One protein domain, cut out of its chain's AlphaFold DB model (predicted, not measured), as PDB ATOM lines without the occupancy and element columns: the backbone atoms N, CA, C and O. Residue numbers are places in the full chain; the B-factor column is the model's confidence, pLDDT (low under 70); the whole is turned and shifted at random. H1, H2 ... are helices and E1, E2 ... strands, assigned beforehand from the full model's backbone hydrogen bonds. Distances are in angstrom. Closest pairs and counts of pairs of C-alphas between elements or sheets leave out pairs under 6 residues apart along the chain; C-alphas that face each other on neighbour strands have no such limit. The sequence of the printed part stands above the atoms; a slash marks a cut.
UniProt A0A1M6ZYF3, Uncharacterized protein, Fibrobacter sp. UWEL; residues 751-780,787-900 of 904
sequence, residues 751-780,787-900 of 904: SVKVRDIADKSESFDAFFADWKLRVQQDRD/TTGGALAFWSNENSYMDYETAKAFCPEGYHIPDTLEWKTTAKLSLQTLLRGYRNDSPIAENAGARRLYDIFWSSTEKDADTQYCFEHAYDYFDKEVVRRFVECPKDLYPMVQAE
ATOM      1  N   SER A 751     -16.922 -34.372  17.925       82.00
ATOM      2  CA  SER A 751     -17.005 -35.824  17.723       82.00
ATOM      3  C   SER A 751     -15.616 -36.439  17.841       82.00
ATOM      4  O   SER A 751     -14.767 -36.207  16.977       82.00
ATOM      5  N   VAL A 752     -15.385 -37.265  18.861       83.31
ATOM      6  CA  VAL A 752     -14.103 -37.957  19.058       83.31
ATOM      7  C   VAL A 752     -14.174 -39.348  18.428       83.31
ATOM      8  O   VAL A 752     -15.163 -40.060  18.569       83.31
ATOM      9  N   LYS A 753     -13.132 -39.783  17.715       87.25
ATOM     10  CA  LYS A 753     -13.057 -41.167  17.211       87.25
ATOM     11  C   LYS A 753     -12.882 -42.109  18.398       87.25
ATOM     12  O   LYS A 753     -11.952 -41.911  19.169       87.25
ATOM     13  N   VAL A 754     -13.697 -43.161  18.515       87.69
ATOM     14  CA  VAL A 754     -13.737 -44.039  19.711       87.69
ATOM     15  C   VAL A 754     -12.356 -44.629  20.060       87.69
ATOM     16  O   VAL A 754     -11.968 -44.734  21.219       87.69
ATOM     17  N   ARG A 755     -11.562 -44.940  19.032       86.19
ATOM     18  CA  ARG A 755     -10.165 -45.407  19.132       86.19
ATOM     19  C   ARG A 755      -9.148 -44.364  19.625       86.19
ATOM     20  O   ARG A 755      -8.108 -44.763  20.137       86.19
ATOM     21  N   ASP A 756      -9.425 -43.074  19.441       87.94
ATOM     22  CA  ASP A 756      -8.514 -41.953  19.723       87.94
ATOM     23  C   ASP A 756      -8.779 -41.334  21.124       87.94
ATOM     24  O   ASP A 756      -8.167 -40.334  21.489       87.94
ATOM     25  N   ILE A 757      -9.682 -41.936  21.912       84.75
ATOM     26  CA  ILE A 757     -10.013 -41.560  23.296       84.75
ATOM     27  C   ILE A 757      -8.854 -41.926  24.246       84.75
ATOM     28  O   ILE A 757      -8.263 -43.002  24.134       84.75
ATOM     29  N   ALA A 758      -8.533 -41.027  25.180       82.69
ATOM     30  CA  ALA A 758      -7.489 -41.213  26.189       82.69
ATOM     31  C   ALA A 758      -7.948 -42.090  27.372       82.69
ATOM     32  O   ALA A 758      -9.140 -42.280  27.584       82.69
ATOM     33  N   ASP A 759      -6.984 -42.616  28.134       83.12
ATOM     34  CA  ASP A 759      -7.172 -43.279  29.440       83.12
ATOM     35  C   ASP A 759      -8.188 -44.445  29.494       83.12
ATOM     36  O   ASP A 759      -8.651 -44.842  30.562       83.12
ATOM     37  N   LYS A 760      -8.472 -45.053  28.333       85.88
ATOM     38  CA  LYS A 760      -9.269 -46.282  28.176       85.88
ATOM     39  C   LYS A 760      -8.688 -47.454  28.973       85.88
ATOM     40  O   LYS A 760      -7.474 -47.668  28.994       85.88
ATOM     41  N   SER A 761      -9.569 -48.270  29.541       90.06
ATOM     42  CA  SER A 761      -9.225 -49.531  30.199       90.06
ATOM     43  C   SER A 761      -9.077 -50.704  29.218       90.06
ATOM     44  O   SER A 761      -9.497 -50.651  28.059       90.06
ATOM     45  N   GLU A 762      -8.499 -51.810  29.702       92.25
ATOM     46  CA  GLU A 762      -8.396 -53.066  28.942       92.25
ATOM     47  C   GLU A 762      -9.782 -53.670  28.648       92.25
ATOM     48  O   GLU A 762     -10.003 -54.209  27.563       92.25
ATOM     49  N   SER A 763     -10.740 -53.513  29.567       93.12
ATOM     50  CA  SER A 763     -12.149 -53.888  29.387       93.12
ATOM     51  C   SER A 763     -12.839 -53.057  28.304       93.12
ATOM     52  O   SER A 763     -13.530 -53.631  27.457       93.12
ATOM     53  N   PHE A 764     -12.616 -51.737  28.265       92.69
ATOM     54  CA  PHE A 764     -13.134 -50.874  27.201       92.69
ATOM     55  C   PHE A 764     -12.604 -51.295  25.822       92.69
ATOM     56  O   PHE A 764     -13.388 -51.519  24.898       92.69
ATOM     57  N   ASP A 765     -11.281 -51.434  25.661       92.38
ATOM     58  CA  ASP A 765     -10.697 -51.783  24.357       92.38
ATOM     59  C   ASP A 765     -11.078 -53.208  23.912       92.38
ATOM     60  O   ASP A 765     -11.256 -53.446  22.712       92.38
ATOM     61  N   ALA A 766     -11.289 -54.138  24.852       94.50
ATOM     62  CA  ALA A 766     -11.850 -55.458  24.568       94.50
ATOM     63  C   ALA A 766     -13.305 -55.377  24.071       94.50
ATOM     64  O   ALA A 766     -13.619 -55.954  23.025       94.50
ATOM     65  N   PHE A 767     -14.178 -54.623  24.754       94.69
ATOM     66  CA  PHE A 767     -15.563 -54.421  24.312       94.69
ATOM     67  C   PHE A 767     -15.618 -53.738  22.943       94.69
ATOM     68  O   PHE A 767     -16.348 -54.190  22.066       94.69
ATOM     69  N   PHE A 768     -14.823 -52.688  22.709       92.88
ATOM     70  CA  PHE A 768     -14.801 -51.994  21.420       92.88
ATOM     71  C   PHE A 768     -14.270 -52.886  20.285       92.88
ATOM     72  O   PHE A 768     -14.754 -52.802  19.152       92.88
ATOM     73  N   ALA A 769     -13.300 -53.766  20.552       92.56
ATOM     74  CA  ALA A 769     -12.830 -54.747  19.574       92.56
ATOM     75  C   ALA A 769     -13.943 -55.725  19.150       92.56
ATOM     76  O   ALA A 769     -14.128 -55.945  17.953       92.56
ATOM     77  N   ASP A 770     -14.696 -56.254  20.114       94.19
ATOM     78  CA  ASP A 770     -15.808 -57.188  19.908       94.19
ATOM     79  C   ASP A 770     -17.051 -56.506  19.290       94.19
ATOM     80  O   ASP A 770     -17.641 -57.008  18.332       94.19
ATOM     81  N   TRP A 771     -17.389 -55.292  19.733       93.56
ATOM     82  CA  TRP A 771     -18.459 -54.469  19.162       93.56
ATOM     83  C   TRP A 771     -18.257 -54.224  17.662       93.56
ATOM     84  O   TRP A 771     -19.174 -54.462  16.878       93.56
ATOM     85  N   LYS A 772     -17.041 -53.867  17.219       90.81
ATOM     86  CA  LYS A 772     -16.742 -53.717  15.780       90.81
ATOM     87  C   LYS A 772     -16.995 -55.001  14.985       90.81
ATOM     88  O   LYS A 772     -17.439 -54.921  13.843       90.81
ATOM     89  N   LEU A 773     -16.736 -56.177  15.566       90.19
ATOM     90  CA  LEU A 773     -17.008 -57.461  14.912       90.19
ATOM     91  C   LEU A 773     -18.515 -57.736  14.809       90.19
ATOM     92  O   LEU A 773     -18.945 -58.265  13.784       90.19
ATOM     93  N   ARG A 774     -19.320 -57.335  15.806       91.19
ATOM     94  CA  ARG A 774     -20.793 -57.358  15.706       91.19
ATOM     95  C   ARG A 774     -21.296 -56.412  14.617       91.19
ATOM     96  O   ARG A 774     -21.989 -56.864  13.715       91.19
ATOM     97  N   VAL A 775     -20.860 -55.152  14.615       88.69
ATOM     98  CA  VAL A 775     -21.244 -54.147  13.602       88.69
ATOM     99  C   VAL A 775     -20.908 -54.604  12.175       88.69
ATOM    100  O   VAL A 775     -21.691 -54.391  11.250       88.69
ATOM    101  N   GLN A 776     -19.776 -55.292  11.984       85.38
ATOM    102  CA  GLN A 776     -19.411 -55.905  10.700       85.38
ATOM    103  C   GLN A 776     -20.312 -57.090  10.305       85.38
ATOM    104  O   GLN A 776     -20.506 -57.319   9.113       85.38
ATOM    105  N   GLN A 777     -20.876 -57.830  11.266       86.25
ATOM    106  CA  GLN A 777     -21.856 -58.899  11.019       86.25
ATOM    107  C   GLN A 777     -23.252 -58.332  10.730       86.25
ATOM    108  O   GLN A 777     -23.912 -58.793   9.805       86.25
ATOM    109  N   ASP A 778     -23.652 -57.264  11.429       84.81
ATOM    110  CA  ASP A 778     -24.937 -56.563  11.275       84.81
ATOM    111  C   ASP A 778     -25.132 -55.933   9.868       84.81
ATOM    112  O   ASP A 778     -26.156 -55.301   9.593       84.81
ATOM    113  N   ARG A 779     -24.132 -56.017   8.979       80.81
ATOM    114  CA  ARG A 779     -24.077 -55.407   7.635       80.81
ATOM    115  C   ARG A 779     -24.557 -56.306   6.483       80.81
ATOM    116  O   ARG A 779     -24.465 -55.880   5.335       80.81
ATOM    117  N   ASP A 780     -25.051 -57.514   6.769       64.25
ATOM    118  CA  ASP A 780     -25.840 -58.369   5.853       64.25
ATOM    119  C   ASP A 780     -25.369 -58.390   4.378       64.25
ATOM    120  O   ASP A 780     -26.120 -58.184   3.424       64.25
ATOM    121  N   THR A 787     -14.416 -50.150   7.712       59.66
ATOM    122  CA  THR A 787     -14.885 -48.778   7.908       59.66
ATOM    123  C   THR A 787     -15.317 -48.533   9.355       59.66
ATOM    124  O   THR A 787     -15.450 -47.382   9.768       59.66
ATOM    125  N   THR A 788     -15.394 -49.592  10.172       60.06
ATOM    126  CA  THR A 788     -15.564 -49.493  11.632       60.06
ATOM    127  C   THR A 788     -14.374 -48.816  12.320       60.06
ATOM    128  O   THR A 788     -14.534 -48.191  13.367       60.06
ATOM    129  N   GLY A 789     -13.190 -48.824  11.692       63.34
ATOM    130  CA  GLY A 789     -12.032 -48.018  12.104       63.34
ATOM    131  C   GLY A 789     -12.244 -46.491  12.069       63.34
ATOM    132  O   GLY A 789     -11.350 -45.751  12.489       63.34
ATOM    133  N   GLY A 790     -13.400 -46.023  11.581       74.56
ATOM    134  CA  GLY A 790     -13.846 -44.629  11.610       74.56
ATOM    135  C   GLY A 790     -14.909 -44.293  12.666       74.56
ATOM    136  O   GLY A 790     -15.369 -43.154  12.656       74.56
ATOM    137  N   ALA A 791     -15.314 -45.232  13.534       87.25
ATOM    138  CA  ALA A 791     -16.381 -45.025  14.525       87.25
ATOM    139  C   ALA A 791     -16.171 -43.759  15.381       87.25
ATOM    140  O   ALA A 791     -15.088 -43.544  15.938       87.25
ATOM    141  N   LEU A 792     -17.218 -42.937  15.484       85.88
ATOM    142  CA  LEU A 792     -17.240 -41.679  16.232       85.88
ATOM    143  C   LEU A 792     -18.112 -41.820  17.478       85.88
ATOM    144  O   LEU A 792     -19.257 -42.242  17.350       85.88
ATOM    145  N   ALA A 793     -17.598 -41.395  18.630       85.31
ATOM    146  CA  ALA A 793     -18.420 -40.937  19.738       85.31
ATOM    147  C   ALA A 793     -18.949 -39.532  19.395       85.31
ATOM    148  O   ALA A 793     -18.180 -38.651  18.990       85.31
ATOM    149  N   PHE A 794     -20.256 -39.315  19.509       77.12
ATOM    150  CA  PHE A 794     -20.876 -38.014  19.264       77.12
ATOM    151  C   PHE A 794     -20.940 -37.165  20.547       77.12
ATOM    152  O   PHE A 794     -21.267 -37.672  21.613       77.12
ATOM    153  N   TRP A 795     -20.655 -35.862  20.439       71.56
ATOM    154  CA  TRP A 795     -20.906 -34.836  21.471       71.56
ATOM    155  C   TRP A 795     -20.311 -35.115  22.857       71.56
ATOM    156  O   TRP A 795     -20.857 -34.713  23.886       71.56
ATOM    157  N   SER A 796     -19.174 -35.811  22.883       68.38
ATOM    158  CA  SER A 796     -18.543 -36.292  24.109       68.38
ATOM    159  C   SER A 796     -17.907 -35.172  24.923       68.38
ATOM    160  O   SER A 796     -16.838 -34.670  24.572       68.38
ATOM    161  N   ASN A 797     -18.527 -34.871  26.063       68.50
ATOM    162  CA  ASN A 797     -17.864 -34.298  27.227       68.50
ATOM    163  C   ASN A 797     -17.917 -35.288  28.412       68.50
ATOM    164  O   ASN A 797     -18.514 -36.361  28.324       68.50
ATOM    165  N   GLU A 798     -17.342 -34.878  29.540       65.44
ATOM    166  CA  GLU A 798     -17.305 -35.605  30.822       65.44
ATOM    167  C   GLU A 798     -18.670 -35.795  31.532       65.44
ATOM    168  O   GLU A 798     -18.719 -36.397  32.599       65.44
ATOM    169  N   ASN A 799     -19.774 -35.270  30.980       62.22
ATOM    170  CA  ASN A 799     -21.118 -35.291  31.581       62.22
ATOM    171  C   ASN A 799     -22.149 -36.077  30.744       62.22
ATOM    172  O   ASN A 799     -23.108 -36.615  31.296       62.22
ATOM    173  N   SER A 800     -21.979 -36.140  29.419       60.69
ATOM    174  CA  SER A 800     -22.874 -36.853  28.491       60.69
ATOM    175  C   SER A 800     -22.741 -38.372  28.554       60.69
ATOM    176  O   SER A 800     -23.619 -39.081  28.064       60.69
ATOM    177  N   TYR A 801     -21.665 -38.871  29.159       69.75
ATOM    178  CA  TYR A 801     -21.325 -40.285  29.243       69.75
ATOM    179  C   TYR A 801     -20.799 -40.611  30.634       69.75
ATOM    180  O   TYR A 801     -20.206 -39.756  31.287       69.75
ATOM    181  N   MET A 802     -21.030 -41.836  31.103       79.00
ATOM    182  CA  MET A 802     -20.831 -42.169  32.514       79.00
ATOM    183  C   MET A 802     -20.624 -43.667  32.739       79.00
ATOM    184  O   MET A 802     -21.304 -44.492  32.126       79.00
ATOM    185  N   ASP A 803     -19.702 -43.997  33.648       88.69
ATOM    186  CA  ASP A 803     -19.574 -45.343  34.212       88.69
ATOM    187  C   ASP A 803     -20.852 -45.762  34.961       88.69
ATOM    188  O   ASP A 803     -21.723 -44.938  35.257       88.69
ATOM    189  N   TYR A 804     -20.988 -47.055  35.259       91.81
ATOM    190  CA  TYR A 804     -22.233 -47.581  35.816       91.81
ATOM    191  C   TYR A 804     -22.564 -47.042  37.220       91.81
ATOM    192  O   TYR A 804     -23.737 -46.840  37.529       91.81
ATOM    193  N   GLU A 805     -21.578 -46.767  38.081       90.62
ATOM    194  CA  GLU A 805     -21.868 -46.227  39.420       90.62
ATOM    195  C   GLU A 805     -22.267 -44.742  39.355       90.62
ATOM    196  O   GLU A 805     -23.136 -44.306  40.113       90.62
ATOM    197  N   THR A 806     -21.724 -43.988  38.396       88.31
ATOM    198  CA  THR A 806     -22.161 -42.624  38.070       88.31
ATOM    199  C   THR A 806     -23.561 -42.626  37.448       88.31
ATOM    200  O   THR A 806     -24.409 -41.843  37.870       88.31
ATOM    201  N   ALA A 807     -23.852 -43.548  36.523       88.62
ATOM    202  CA  ALA A 807     -25.179 -43.744  35.927       88.62
ATOM    203  C   ALA A 807     -26.249 -44.099  36.972       88.62
ATOM    204  O   ALA A 807     -27.339 -43.538  37.003       88.62
ATOM    205  N   LYS A 808     -25.924 -45.004  37.890       89.50
ATOM    206  CA  LYS A 808     -26.785 -45.423  39.004       89.50
ATOM    207  C   LYS A 808     -27.081 -44.296  40.001       89.50
ATOM    208  O   LYS A 808     -28.077 -44.366  40.714       89.50
ATOM    209  N   ALA A 809     -26.242 -43.259  40.034       88.56
ATOM    210  CA  ALA A 809     -26.463 -42.014  40.770       88.56
ATOM    211  C   ALA A 809     -26.993 -40.857  39.887       88.56
ATOM    212  O   ALA A 809     -27.153 -39.741  40.386       88.56
ATOM    213  N   PHE A 810     -27.245 -41.100  38.594       85.94
ATOM    214  CA  PHE A 810     -27.762 -40.102  37.657       85.94
ATOM    215  C   PHE A 810     -29.279 -39.936  37.777       85.94
ATOM    216  O   PHE A 810     -29.753 -38.807  37.744       85.94
ATOM    217  N   CYS A 811     -30.044 -41.018  37.951       86.00
ATOM    218  CA  CYS A 811     -31.503 -40.924  38.026       86.00
ATOM    219  C   CYS A 811     -31.967 -40.124  39.266       86.00
ATOM    220  O   CYS A 811     -31.507 -40.404  40.378       86.00
ATOM    221  N   PRO A 812     -32.865 -39.130  39.110       83.44
ATOM    222  CA  PRO A 812     -33.418 -38.374  40.231       83.44
ATOM    223  C   PRO A 812     -34.446 -39.194  41.033       83.44
ATOM    224  O   PRO A 812     -34.904 -40.247  40.602       83.44
ATOM    225  N   GLU A 813     -34.835 -38.696  42.211       83.31
ATOM    226  CA  GLU A 813     -35.865 -39.325  43.051       83.31
ATOM    227  C   GLU A 813     -37.196 -39.472  42.283       83.31
ATOM    228  O   GLU A 813     -37.692 -38.501  41.710       83.31
ATOM    229  N   GLY A 814     -37.758 -40.687  42.266       85.31
ATOM    230  CA  GLY A 814     -38.922 -41.049  41.446       85.31
ATOM    231  C   GLY A 814     -38.589 -41.607  40.054       85.31
ATOM    232  O   GLY A 814     -39.495 -41.702  39.225       85.31
ATOM    233  N   TYR A 815     -37.315 -41.912  39.773       89.81
ATOM    234  CA  TYR A 815     -36.845 -42.506  38.519       89.81
ATOM    235  C   TYR A 815     -35.736 -43.550  38.763       89.81
ATOM    236  O   TYR A 815     -34.914 -43.401  39.671       89.81
ATOM    237  N   HIS A 816     -35.631 -44.554  37.889       93.50
ATOM    238  CA  HIS A 816     -34.615 -45.615  37.947       93.50
ATOM    239  C   HIS A 816     -34.123 -46.041  36.552       93.50
ATOM    240  O   HIS A 816     -34.795 -45.818  35.551       93.50
ATOM    241  N   ILE A 817     -32.950 -46.687  36.469       93.88
ATOM    242  CA  ILE A 817     -32.463 -47.286  35.211       93.88
ATOM    243  C   ILE A 817     -33.292 -48.549  34.903       93.88
ATOM    244  O   ILE A 817     -33.296 -49.450  35.752       93.88
ATOM    245  N   PRO A 818     -33.923 -48.684  33.718       93.62
ATOM    246  CA  PRO A 818     -34.785 -49.828  33.421       93.62
ATOM    247  C   PRO A 818     -34.052 -51.175  33.481       93.62
ATOM    248  O   PRO A 818     -32.889 -51.309  33.067       93.62
ATOM    249  N   ASP A 819     -34.725 -52.205  33.981       94.62
ATOM    250  CA  ASP A 819     -34.216 -53.572  34.028       94.62
ATOM    251  C   ASP A 819     -34.348 -54.287  32.662       94.62
ATOM    252  O   ASP A 819     -34.976 -53.813  31.709       94.62
ATOM    253  N   THR A 820     -33.718 -55.453  32.515       93.94
ATOM    254  CA  THR A 820     -33.744 -56.185  31.237       93.94
ATOM    255  C   THR A 820     -35.109 -56.793  30.897       93.94
ATOM    256  O   THR A 820     -35.255 -57.320  29.794       93.94
ATOM    257  N   LEU A 821     -36.111 -56.771  31.778       91.25
ATOM    258  CA  LEU A 821     -37.506 -57.089  31.465       91.25
ATOM    259  C   LEU A 821     -38.251 -55.839  30.971       91.25
ATOM    260  O   LEU A 821     -38.995 -55.948  29.999       91.25
ATOM    261  N   GLU A 822     -38.005 -54.669  31.550       89.50
ATOM    262  CA  GLU A 822     -38.605 -53.382  31.161       89.50
ATOM    263  C   GLU A 822     -38.169 -52.936  29.756       89.50
ATOM    264  O   GLU A 822     -39.008 -52.585  28.917       89.50
ATOM    265  N   TRP A 823     -36.883 -53.120  29.432       87.44
ATOM    266  CA  TRP A 823     -36.347 -53.005  28.066       87.44
ATOM    267  C   TRP A 823     -36.962 -54.017  27.065       87.44
ATOM    268  O   TRP A 823     -36.787 -53.874  25.855       87.44
ATOM    269  N   LYS A 824     -37.667 -55.068  27.528       84.25
ATOM    270  CA  LYS A 824     -38.366 -56.055  26.670       84.25
ATOM    271  C   LYS A 824     -39.876 -55.824  26.582       84.25
ATOM    272  O   LYS A 824     -40.462 -56.124  25.541       84.25
ATOM    273  N   THR A 825     -40.524 -55.367  27.652       75.88
ATOM    274  CA  THR A 825     -41.972 -55.088  27.672       75.88
ATOM    275  C   THR A 825     -42.296 -53.809  26.917       75.88
ATOM    276  O   THR A 825     -43.302 -53.756  26.204       75.88
ATOM    277  N   THR A 826     -41.418 -52.810  26.998       64.00
ATOM    278  CA  THR A 826     -41.539 -51.564  26.244       64.00
ATOM    279  C   THR A 826     -41.048 -51.789  24.813       64.00
ATOM    280  O   THR A 826     -39.939 -51.419  24.436       64.00
ATOM    281  N   ALA A 827     -41.897 -52.413  23.988       56.16
ATOM    282  CA  ALA A 827     -41.674 -52.742  22.567       56.16
ATOM    283  C   ALA A 827     -41.552 -51.510  21.632       56.16
ATOM    284  O   ALA A 827     -41.910 -51.565  20.456       56.16
ATOM    285  N   LYS A 828     -41.115 -50.382  22.190       55.53
ATOM    286  CA  LYS A 828     -41.470 -49.023  21.785       55.53
ATOM    287  C   LYS A 828     -40.375 -47.991  22.128       55.53
ATOM    288  O   LYS A 828     -40.144 -47.117  21.303       55.53
ATOM    289  N   LEU A 829     -39.536 -48.291  23.139       58.00
ATOM    290  CA  LEU A 829     -38.215 -47.681  23.445       58.00
ATOM    291  C   LEU A 829     -37.217 -47.605  22.267       58.00
ATOM    292  O   LEU A 829     -36.126 -47.066  22.391       58.00
ATOM    293  N   SER A 830     -37.581 -48.141  21.105       50.41
ATOM    294  CA  SER A 830     -36.975 -47.806  19.821       50.41
ATOM    295  C   SER A 830     -37.312 -46.366  19.407       50.41
ATOM    296  O   SER A 830     -38.278 -46.131  18.672       50.41
ATOM    297  N   LEU A 831     -36.471 -45.435  19.855       55.88
ATOM    298  CA  LEU A 831     -36.472 -43.995  19.589       55.88
ATOM    299  C   LEU A 831     -36.398 -43.607  18.094       55.88
ATOM    300  O   LEU A 831     -35.345 -43.258  17.569       55.88
ATOM    301  N   GLN A 832     -37.536 -43.561  17.389       50.41
ATOM    302  CA  GLN A 832     -37.610 -42.939  16.052       50.41
ATOM    303  C   GLN A 832     -37.631 -41.393  16.126       50.41
ATOM    304  O   GLN A 832     -38.574 -40.746  15.660       50.41
ATOM    305  N   THR A 833     -36.590 -40.780  16.704       50.12
ATOM    306  CA  THR A 833     -36.445 -39.314  16.732       50.12
ATOM    307  C   THR A 833     -35.869 -38.813  15.399       50.12
ATOM    308  O   THR A 833     -34.775 -39.166  14.959       50.12
ATOM    309  N   LEU A 834     -36.624 -37.953  14.709       45.69
ATOM    310  CA  LEU A 834     -36.159 -37.318  13.466       45.69
ATOM    311  C   LEU A 834     -35.219 -36.125  13.731       45.69
ATOM    312  O   LEU A 834     -34.567 -35.639  12.806       45.69
ATOM    313  N   LEU A 835     -35.130 -35.652  14.982       50.34
ATOM    314  CA  LEU A 835     -34.288 -34.531  15.411       50.34
ATOM    315  C   LEU A 835     -33.029 -34.977  16.164       50.34
ATOM    316  O   LEU A 835     -32.654 -34.399  17.182       50.34
ATOM    317  N   ARG A 836     -32.286 -35.901  15.545       55.66
ATOM    318  CA  ARG A 836     -30.909 -36.292  15.908       55.66
ATOM    319  C   ARG A 836     -30.046 -35.118  16.411       55.66
ATOM    320  O   ARG A 836     -29.214 -35.293  17.280       55.66
ATOM    321  N   GLY A 837     -30.221 -33.906  15.871       53.31
ATOM    322  CA  GLY A 837     -29.469 -32.708  16.262       53.31
ATOM    323  C   GLY A 837     -29.619 -32.234  17.719       53.31
ATOM    324  O   GLY A 837     -28.722 -31.528  18.178       53.31
ATOM    325  N   TYR A 838     -30.681 -32.608  18.436       50.59
ATOM    326  CA  TYR A 838     -30.954 -32.127  19.800       50.59
ATOM    327  C   TYR A 838     -30.568 -33.155  20.863       50.59
ATOM    328  O   TYR A 838     -29.854 -32.823  21.809       50.59
ATOM    329  N   ARG A 839     -30.975 -34.410  20.663       60.56
ATOM    330  CA  ARG A 839     -30.854 -35.454  21.678       60.56
ATOM    331  C   ARG A 839     -29.496 -36.146  21.686       60.56
ATOM    332  O   ARG A 839     -28.746 -36.158  20.708       60.56
ATOM    333  N   ASN A 840     -29.164 -36.697  22.846       64.38
ATOM    334  CA  ASN A 840     -27.988 -37.530  23.079       64.38
ATOM    335  C   ASN A 840     -28.413 -39.002  23.176       64.38
ATOM    336  O   ASN A 840     -28.134 -39.645  24.176       64.38
ATOM    337  N   ASP A 841     -29.130 -39.506  22.176       68.25
ATOM    338  CA  ASP A 841     -29.639 -40.884  22.092       68.25
ATOM    339  C   ASP A 841     -28.650 -41.840  21.396       68.25
ATOM    340  O   ASP A 841     -28.490 -42.978  21.828       68.25
ATOM    341  N   SER A 842     -27.925 -41.356  20.381       73.75
ATOM    342  CA  SER A 842     -26.910 -42.125  19.639       73.75
ATOM    343  C   SER A 842     -25.453 -41.819  20.058       73.75
ATOM    344  O   SER A 842     -24.806 -40.988  19.403       73.75
ATOM    345  N   PRO A 843     -24.875 -42.498  21.080       73.56
ATOM    346  CA  PRO A 843     -23.467 -42.400  21.458       73.56
ATOM    347  C   PRO A 843     -22.518 -42.608  20.282       73.56
ATOM    348  O   PRO A 843     -21.542 -41.867  20.148       73.56
ATOM    349  N   ILE A 844     -22.778 -43.618  19.440       85.75
ATOM    350  CA  ILE A 844     -21.806 -44.094  18.451       85.75
ATOM    351  C   ILE A 844     -22.371 -44.039  17.035       85.75
ATOM    352  O   ILE A 844     -23.474 -44.508  16.760       85.75
ATOM    353  N   ALA A 845     -21.566 -43.534  16.102       85.00
ATOM    354  CA  ALA A 845     -21.898 -43.515  14.684       85.00
ATOM    355  C   ALA A 845     -20.821 -44.150  13.806       85.00
ATOM    356  O   ALA A 845     -19.615 -43.919  13.968       85.00
ATOM    357  N   GLU A 846     -21.270 -44.913  12.811       85.06
ATOM    358  CA  GLU A 846     -20.400 -45.517  11.812       85.06
ATOM    359  C   GLU A 846     -20.114 -44.520  10.675       85.06
ATOM    360  O   GLU A 846     -20.976 -44.185   9.862       85.06
ATOM    361  N   ASN A 847     -18.875 -44.026  10.608       68.25
ATOM    362  CA  ASN A 847     -18.447 -42.964   9.687       68.25
ATOM    363  C   ASN A 847     -18.161 -43.482   8.254       68.25
ATOM    364  O   ASN A 847     -17.144 -43.160   7.642       68.25
ATOM    365  N   ALA A 848     -19.033 -44.352   7.737       53.75
ATOM    366  CA  ALA A 848     -18.784 -45.208   6.570       53.75
ATOM    367  C   ALA A 848     -19.506 -44.766   5.279       53.75
ATOM    368  O   ALA A 848     -19.694 -45.564   4.357       53.75
ATOM    369  N   GLY A 849     -19.996 -43.526   5.221       53.91
ATOM    370  CA  GLY A 849     -20.870 -43.026   4.149       53.91
ATOM    371  C   GLY A 849     -22.312 -43.548   4.236       53.91
ATOM    372  O   GLY A 849     -23.248 -42.783   4.033       53.91
ATOM    373  N   ALA A 850     -22.505 -44.806   4.640       51.75
ATOM    374  CA  ALA A 850     -23.744 -45.266   5.259       51.75
ATOM    375  C   ALA A 850     -23.686 -44.923   6.756       51.75
ATOM    376  O   ALA A 850     -22.959 -45.567   7.510       51.75
ATOM    377  N   ARG A 851     -24.406 -43.878   7.180       69.94
ATOM    378  CA  ARG A 851     -24.492 -43.495   8.597       69.94
ATOM    379  C   ARG A 851     -25.429 -44.458   9.319       69.94
ATOM    380  O   ARG A 851     -26.642 -44.277   9.264       69.94
ATOM    381  N   ARG A 852     -24.861 -45.464   9.978       84.94
ATOM    382  CA  ARG A 852     -25.552 -46.195  11.042       84.94
ATOM    383  C   ARG A 852     -25.303 -45.510  12.377       84.94
ATOM    384  O   ARG A 852     -24.181 -45.059  12.627       84.94
ATOM    385  N   LEU A 853     -26.341 -45.448  13.194       85.69
ATOM    386  CA  LEU A 853     -26.307 -44.941  14.560       85.69
ATOM    387  C   LEU A 853     -26.555 -46.105  15.515       85.69
ATOM    388  O   LEU A 853     -27.340 -46.993  15.183       85.69
ATOM    389  N   TYR A 854     -25.843 -46.113  16.637       89.06
ATOM    390  CA  TYR A 854     -25.911 -47.145  17.661       89.06
ATOM    391  C   TYR A 854     -26.168 -46.495  19.017       89.06
ATOM    392  O   TYR A 854     -25.378 -45.660  19.472       89.06
ATOM    393  N   ASP A 855     -27.250 -46.943  19.639       88.00
ATOM    394  CA  ASP A 855     -27.810 -46.444  20.883       88.00
ATOM    395  C   ASP A 855     -27.536 -47.497  21.960       88.00
ATOM    396  O   ASP A 855     -27.910 -48.665  21.806       88.00
ATOM    397  N   ILE A 856     -26.784 -47.139  23.006       91.31
ATOM    398  CA  ILE A 856     -26.328 -48.092  24.027       91.31
ATOM    399  C   ILE A 856     -26.622 -47.525  25.412       91.31
ATOM    400  O   ILE A 856     -25.982 -46.571  25.857       91.31
ATOM    401  N   PHE A 857     -27.558 -48.163  26.111       91.38
ATOM    402  CA  PHE A 857     -28.045 -47.727  27.417       91.38
ATOM    403  C   PHE A 857     -27.742 -48.764  28.493       91.38
ATOM    404  O   PHE A 857     -27.907 -49.970  28.279       91.38
ATOM    405  N   TRP A 858     -27.326 -48.301  29.673       94.62
ATOM    406  CA  TRP A 858     -27.230 -49.144  30.861       94.62
ATOM    407  C   TRP A 858     -28.592 -49.771  31.200       94.62
ATOM    408  O   TRP A 858     -29.640 -49.148  31.044       94.62
ATOM    409  N   SER A 859     -28.575 -50.987  31.742       95.25
ATOM    410  CA  SER A 859     -29.710 -51.561  32.466       95.25
ATOM    411  C   SER A 859     -29.356 -51.734  33.943       95.25
ATOM    412  O   SER A 859     -28.196 -51.965  34.281       95.25
ATOM    413  N   SER A 860     -30.341 -51.688  34.840       96.38
ATOM    414  CA  SER A 860     -30.144 -52.006  36.266       96.38
ATOM    415  C   SER A 860     -29.875 -53.496  36.539       96.38
ATOM    416  O   SER A 860     -29.428 -53.848  37.632       96.38
ATOM    417  N   THR A 861     -30.077 -54.389  35.557       97.25
ATOM    418  CA  THR A 861     -29.739 -55.817  35.695       97.25
ATOM    419  C   THR A 861     -28.222 -56.044  35.667       97.25
ATOM    420  O   THR A 861     -27.585 -56.028  34.611       97.25
ATOM    421  N   GLU A 862     -27.651 -56.310  36.840       97.50
ATOM    422  CA  GLU A 862     -26.255 -56.729  37.001       97.50
ATOM    423  C   GLU A 862     -26.034 -58.145  36.443       97.50
ATOM    424  O   GLU A 862     -26.856 -59.041  36.652       97.50
ATOM    425  N   LYS A 863     -24.913 -58.354  35.740       96.69
ATOM    426  CA  LYS A 863     -24.474 -59.685  35.294       96.69
ATOM    427  C   LYS A 863     -23.499 -60.287  36.305       96.69
ATOM    428  O   LYS A 863     -23.675 -61.423  36.745       96.69
ATOM    429  N   ASP A 864     -22.464 -59.528  36.650       96.94
ATOM    430  CA  ASP A 864     -21.426 -59.893  37.611       96.94
ATOM    431  C   ASP A 864     -20.771 -58.629  38.208       96.94
ATOM    432  O   ASP A 864     -21.190 -57.503  37.938       96.94
ATOM    433  N   ALA A 865     -19.768 -58.805  39.074       95.94
ATOM    434  CA  ALA A 865     -19.170 -57.701  39.829       95.94
ATOM    435  C   ALA A 865     -18.574 -56.601  38.931       95.94
ATOM    436  O   ALA A 865     -18.666 -55.425  39.287       95.94
ATOM    437  N   ASP A 866     -18.051 -56.969  37.761       95.88
ATOM    438  CA  ASP A 866     -17.351 -56.070  36.840       95.88
ATOM    439  C   ASP A 866     -18.198 -55.733  35.591       95.88
ATOM    440  O   ASP A 866     -17.904 -54.767  34.884       95.88
ATOM    441  N   THR A 867     -19.278 -56.487  35.339       96.31
ATOM    442  CA  THR A 867     -20.094 -56.417  34.115       96.31
ATOM    443  C   THR A 867     -21.576 -56.149  34.396       96.31
ATOM    444  O   THR A 867     -22.221 -56.828  35.199       96.31
ATOM    445  N   GLN A 868     -22.150 -55.209  33.654       97.62
ATOM    446  CA  GLN A 868     -23.576 -54.891  33.613       97.62
ATOM    447  C   GLN A 868     -24.183 -55.358  32.278       97.62
ATOM    448  O   GLN A 868     -23.468 -55.485  31.282       97.62
ATOM    449  N   TYR A 869     -25.496 -55.580  32.208       97.69
ATOM    450  CA  TYR A 869     -26.166 -55.639  30.905       97.69
ATOM    451  C   TYR A 869     -26.443 -54.226  30.374       97.69
ATOM    452  O   TYR A 869     -26.905 -53.360  31.116       97.69
ATOM    453  N   CYS A 870     -26.217 -54.020  29.077       95.56
ATOM    454  CA  CYS A 870     -26.769 -52.891  28.329       95.56
ATOM    455  C   CYS A 870     -27.853 -53.360  27.361       95.56
ATOM    456  O   CYS A 870     -27.817 -54.497  26.874       95.56
ATOM    457  N   PHE A 871     -28.753 -52.451  27.007       93.50
ATOM    458  CA  PHE A 871     -29.526 -52.521  25.773       93.50
ATOM    459  C   PHE A 871     -28.695 -51.893  24.638       93.50
ATOM    460  O   PHE A 871     -28.136 -50.817  24.822       93.50
ATOM    461  N   GLU A 872     -28.570 -52.579  23.498       92.62
ATOM    462  CA  GLU A 872     -27.962 -52.062  22.261       92.62
ATOM    463  C   GLU A 872     -29.032 -52.040  21.163       92.62
ATOM    464  O   GLU A 872     -29.585 -53.081  20.776       92.62
ATOM    465  N   HIS A 873     -29.292 -50.849  20.640       88.81
ATOM    466  CA  HIS A 873     -30.222 -50.570  19.554       88.81
ATOM    467  C   HIS A 873     -29.483 -49.868  18.410       88.81
ATOM    468  O   HIS A 873     -28.417 -49.294  18.627       88.81
ATOM    469  N   ALA A 874     -29.963 -49.983  17.170       88.25
ATOM    470  CA  ALA A 874     -29.313 -49.317  16.043       88.25
ATOM    471  C   ALA A 874     -30.236 -49.080  14.849       88.25
ATOM    472  O   ALA A 874     -31.067 -49.928  14.498       88.25
ATOM    473  N   TYR A 875     -29.965 -47.980  14.150       84.56
ATOM    474  CA  TYR A 875     -30.694 -47.511  12.976       84.56
ATOM    475  C   TYR A 875     -29.776 -47.309  11.767       84.56
ATOM    476  O   TYR A 875     -28.594 -46.979  11.910       84.56
ATOM    477  N   ASP A 876     -30.329 -47.447  10.561       84.81
ATOM    478  CA  ASP A 876     -29.731 -46.872   9.353       84.81
ATOM    479  C   ASP A 876     -30.175 -45.412   9.113       84.81
ATOM    480  O   ASP A 876     -30.966 -44.836   9.862       84.81
ATOM    481  N   TYR A 877     -29.632 -44.788   8.064       73.56
ATOM    482  CA  TYR A 877     -29.880 -43.380   7.740       73.56
ATOM    483  C   TYR A 877     -31.362 -43.047   7.472       73.56
ATOM    484  O   TYR A 877     -31.745 -41.887   7.619       73.56
ATOM    485  N   PHE A 878     -32.175 -44.046   7.108       74.62
ATOM    486  CA  PHE A 878     -33.605 -43.941   6.796       74.62
ATOM    487  C   PHE A 878     -34.506 -44.360   7.974       74.62
ATOM    488  O   PHE A 878     -35.655 -44.749   7.768       74.62
ATOM    489  N   ASP A 879     -33.973 -44.319   9.201       70.94
ATOM    490  CA  ASP A 879     -34.700 -44.551  10.462       70.94
ATOM    491  C   ASP A 879     -35.281 -45.969  10.594       70.94
ATOM    492  O   ASP A 879     -36.161 -46.246  11.417       70.94
ATOM    493  N   LYS A 880     -34.743 -46.901   9.801       81.62
ATOM    494  CA  LYS A 880     -35.037 -48.326   9.876       81.62
ATOM    495  C   LYS A 880     -34.139 -48.980  10.926       81.62
ATOM    496  O   LYS A 880     -32.915 -48.911  10.837       81.62
ATOM    497  N   GLU A 881     -34.760 -49.670  11.878       85.44
ATOM    498  CA  GLU A 881     -34.074 -50.531  12.845       85.44
ATOM    499  C   GLU A 881     -33.265 -51.631  12.133       85.44
ATOM    500  O   GLU A 881     -33.778 -52.342  11.260       85.44
ATOM    501  N   VAL A 882     -31.998 -51.775  12.527       86.94
ATOM    502  CA  VAL A 882     -31.075 -52.815  12.041       86.94
ATOM    503  C   VAL A 882     -30.529 -53.708  13.158       86.94
ATOM    504  O   VAL A 882     -30.135 -54.835  12.874       86.94
ATOM    505  N   VAL A 883     -30.541 -53.256  14.419       89.75
ATOM    506  CA  VAL A 883     -30.140 -54.053  15.595       89.75
ATOM    507  C   VAL A 883     -31.061 -53.741  16.772       89.75
ATOM    508  O   VAL A 883     -31.345 -52.579  17.034       89.75
ATOM    509  N   ARG A 884     -31.463 -54.772  17.526       90.88
ATOM    510  CA  ARG A 884     -32.066 -54.661  18.865       90.88
ATOM    511  C   ARG A 884     -31.646 -55.873  19.698       90.88
ATOM    512  O   ARG A 884     -32.084 -56.991  19.418       90.88
ATOM    513  N   ARG A 885     -30.764 -55.695  20.683       93.50
ATOM    514  CA  ARG A 885     -30.209 -56.788  21.507       93.50
ATOM    515  C   ARG A 885     -29.811 -56.315  22.906       93.50
ATOM    516  O   ARG A 885     -29.757 -55.126  23.178       93.50
ATOM    517  N   PHE A 886     -29.505 -57.265  23.787       95.38
ATOM    518  CA  PHE A 886     -28.757 -56.984  25.013       95.38
ATOM    519  C   PHE A 886     -27.299 -57.382  24.808       95.38
ATOM    520  O   PHE A 886     -27.027 -58.392  24.152       95.38
ATOM    521  N   VAL A 887     -26.379 -56.614  25.385       96.38
ATOM    522  CA  VAL A 887     -24.937 -56.898  25.377       96.38
ATOM    523  C   VAL A 887     -24.353 -56.830  26.780       96.38
ATOM    524  O   VAL A 887     -24.938 -56.247  27.692       96.38
ATOM    525  N   GLU A 888     -23.201 -57.467  26.954       97.50
ATOM    526  CA  GLU A 888     -22.461 -57.486  28.212       97.50
ATOM    527  C   GLU A 888     -21.463 -56.323  28.217       97.50
ATOM    528  O   GLU A 888     -20.500 -56.324  27.451       97.50
ATOM    529  N   CYS A 889     -21.714 -55.318  29.051       96.88
ATOM    530  CA  CYS A 889     -20.920 -54.101  29.150       96.88
ATOM    531  C   CYS A 889     -20.049 -54.139  30.408       96.88
ATOM    532  O   CYS A 889     -20.600 -54.272  31.504       96.88
ATOM    533  N   PRO A 890     -18.718 -53.980  30.319       96.75
ATOM    534  CA  PRO A 890     -17.928 -53.741  31.518       96.75
ATOM    535  C   PRO A 890     -18.361 -52.402  32.134       96.75
ATOM    536  O   PRO A 890     -18.691 -51.464  31.408       96.75
ATOM    537  N   LYS A 891     -18.403 -52.302  33.465       95.56
ATOM    538  CA  LYS A 891     -18.994 -51.148  34.177       95.56
ATOM    539  C   LYS A 891     -18.270 -49.813  33.939       95.56
ATOM    540  O   LYS A 891     -18.807 -48.767  34.294       95.56
ATOM    541  N   ASP A 892     -17.100 -49.844  33.305       92.25
ATOM    542  CA  ASP A 892     -16.252 -48.709  32.933       92.25
ATOM    543  C   ASP A 892     -16.284 -48.361  31.427       92.25
ATOM    544  O   ASP A 892     -15.377 -47.703  30.924       92.25
ATOM    545  N   LEU A 893     -17.338 -48.755  30.694       89.25
ATOM    546  CA  LEU A 893     -17.521 -48.548  29.242       89.25
ATOM    547  C   LEU A 893     -17.690 -47.064  28.788       89.25
ATOM    548  O   LEU A 893     -18.231 -46.770  27.723       89.25
ATOM    549  N   TYR A 894     -17.202 -46.091  29.555       81.38
ATOM    550  CA  TYR A 894     -17.184 -44.678  29.161       81.38
ATOM    551  C   TYR A 894     -16.305 -44.458  27.906       81.38
ATOM    552  O   TYR A 894     -15.156 -44.900  27.915       81.38
ATOM    553  N   PRO A 895     -16.752 -43.745  26.846       82.75
ATOM    554  CA  PRO A 895     -18.034 -43.064  26.650       82.75
ATOM    555  C   PRO A 895     -18.916 -43.743  25.578       82.75
ATOM    556  O   PRO A 895     -19.523 -43.077  24.747       82.75
ATOM    557  N   MET A 896     -18.944 -45.077  25.532       86.75
ATOM    558  CA  MET A 896     -19.734 -45.839  24.548       86.75
ATOM    559  C   MET A 896     -21.182 -46.108  24.992       86.75
ATOM    560  O   MET A 896     -21.961 -46.606  24.187       86.75
ATOM    561  N   VAL A 897     -21.534 -45.809  26.247       89.00
ATOM    562  CA  VAL A 897     -22.827 -46.115  26.880       89.00
ATOM    563  C   VAL A 897     -23.330 -44.935  27.717       89.00
ATOM    564  O   VAL A 897     -22.541 -44.142  28.242       89.00
ATOM    565  N   GLN A 898     -24.650 -44.822  27.836       87.00
ATOM    566  CA  GLN A 898     -25.357 -43.750  28.535       87.00
ATOM    567  C   GLN A 898     -26.300 -44.292  29.619       87.00
ATOM    568  O   GLN A 898     -26.692 -45.459  29.610       87.00
ATOM    569  N   ALA A 899     -26.691 -43.420  30.548       88.69
ATOM    570  CA  ALA A 899     -27.817 -43.673  31.437       88.69
ATOM    571  C   ALA A 899     -29.118 -43.201  30.775       88.69
ATOM    572  O   ALA A 899     -29.214 -42.041  30.372       88.69
ATOM    573  N   GLU A 900     -30.116 -44.078  30.740       88.94
ATOM    574  CA  GLU A 900     -31.520 -43.708  30.586       88.94
ATOM    575  C   GLU A 900     -32.256 -44.117  31.867       88.94
ATOM    576  O   GLU A 900     -31.989 -45.181  32.432       88.94
TER     577      GLU A 900
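AT A GLANCE: This is residues 751 to 780 and 787 to 900 of the 904 residues of an uncharacterized protein of Fibrobacter sp. UWEL (UniProt A0A1M6ZYF3). A twisted sheet of three long strands, E3, E4 and E5, has the helix H1 packed along its E5 edge, while long loops and short pieces make up much of the rest. Beyond the E3 edge, the unnamed residues 844 to 845 pair with both E3 and E2, tying the small two-stranded sheet of E1 and E2 to the large one. The printed part has 144 residues, with three named helices and five named strands in the order E1 H1 E2 H2 H3 E3 E4 E5; under half of the residues are in named elements, and the class is mixed. Both sheets are antiparallel, with the order E3 - E4 - E5 in the larger. The whole is compact, with a radius of gyration of the C-alphas of 14.4 A and spans of 41 by 35 by 27 A.

HOW THE PARTS SIT: E3, residues 853 to 862, E4, residues 867 to 875, and E5, residues 881 to 890, form a meander, each strand the antiparallel neighbour of the one before. N 855 and O 873 are 2.8 A apart, and N 870 and O 887 2.9 A, within hydrogen-bond range. H1, residues 762 to 777, is on this sheet at a height of 9.3 A, over E5 and running along it at 17 degrees on the local plane; 2 of its C-alphas fall on E4, only just too few to be over it. The closest C-alphas of H1 and E5 are those of Ser 763 and Pro 890, 6.2 A apart. H2, residues 804 to 808, and H3, residues 822 to 825, only graze the sheet. E1, residues 751 to 753, and E2, residues 792 to 794, are antiparallel, with N 793 and O 752 2.8 A apart. Every O i to N i+4 pair is within range in H2 and 11 of 12 in H1; H3 is too short for one.

IN THESE COORDINATES: E1 begins at C-alpha 751, (-17.005, -35.824, 17.723). H1 is 23.2 A long, E3 and E4 25.3 A each, and E5 24.9 A, ending at C-alpha 890, (-17.928, -53.741, 31.518). E3 bends by 53 degrees at residue 859 and E5 by 57 degrees at residue 886.

THE WHOLE: The C-alphas farthest apart, Asp 780 and Glu 813, are 43.0 A apart. Residues 781 to 786 are not printed, a gap of 14.7 A between C-alphas 780 and 787. The links H2 to H3 and H3 to E3 are long. The mean pLDDT of the printed part is 82.2; 31 residues are under 70, among them 826 to 841.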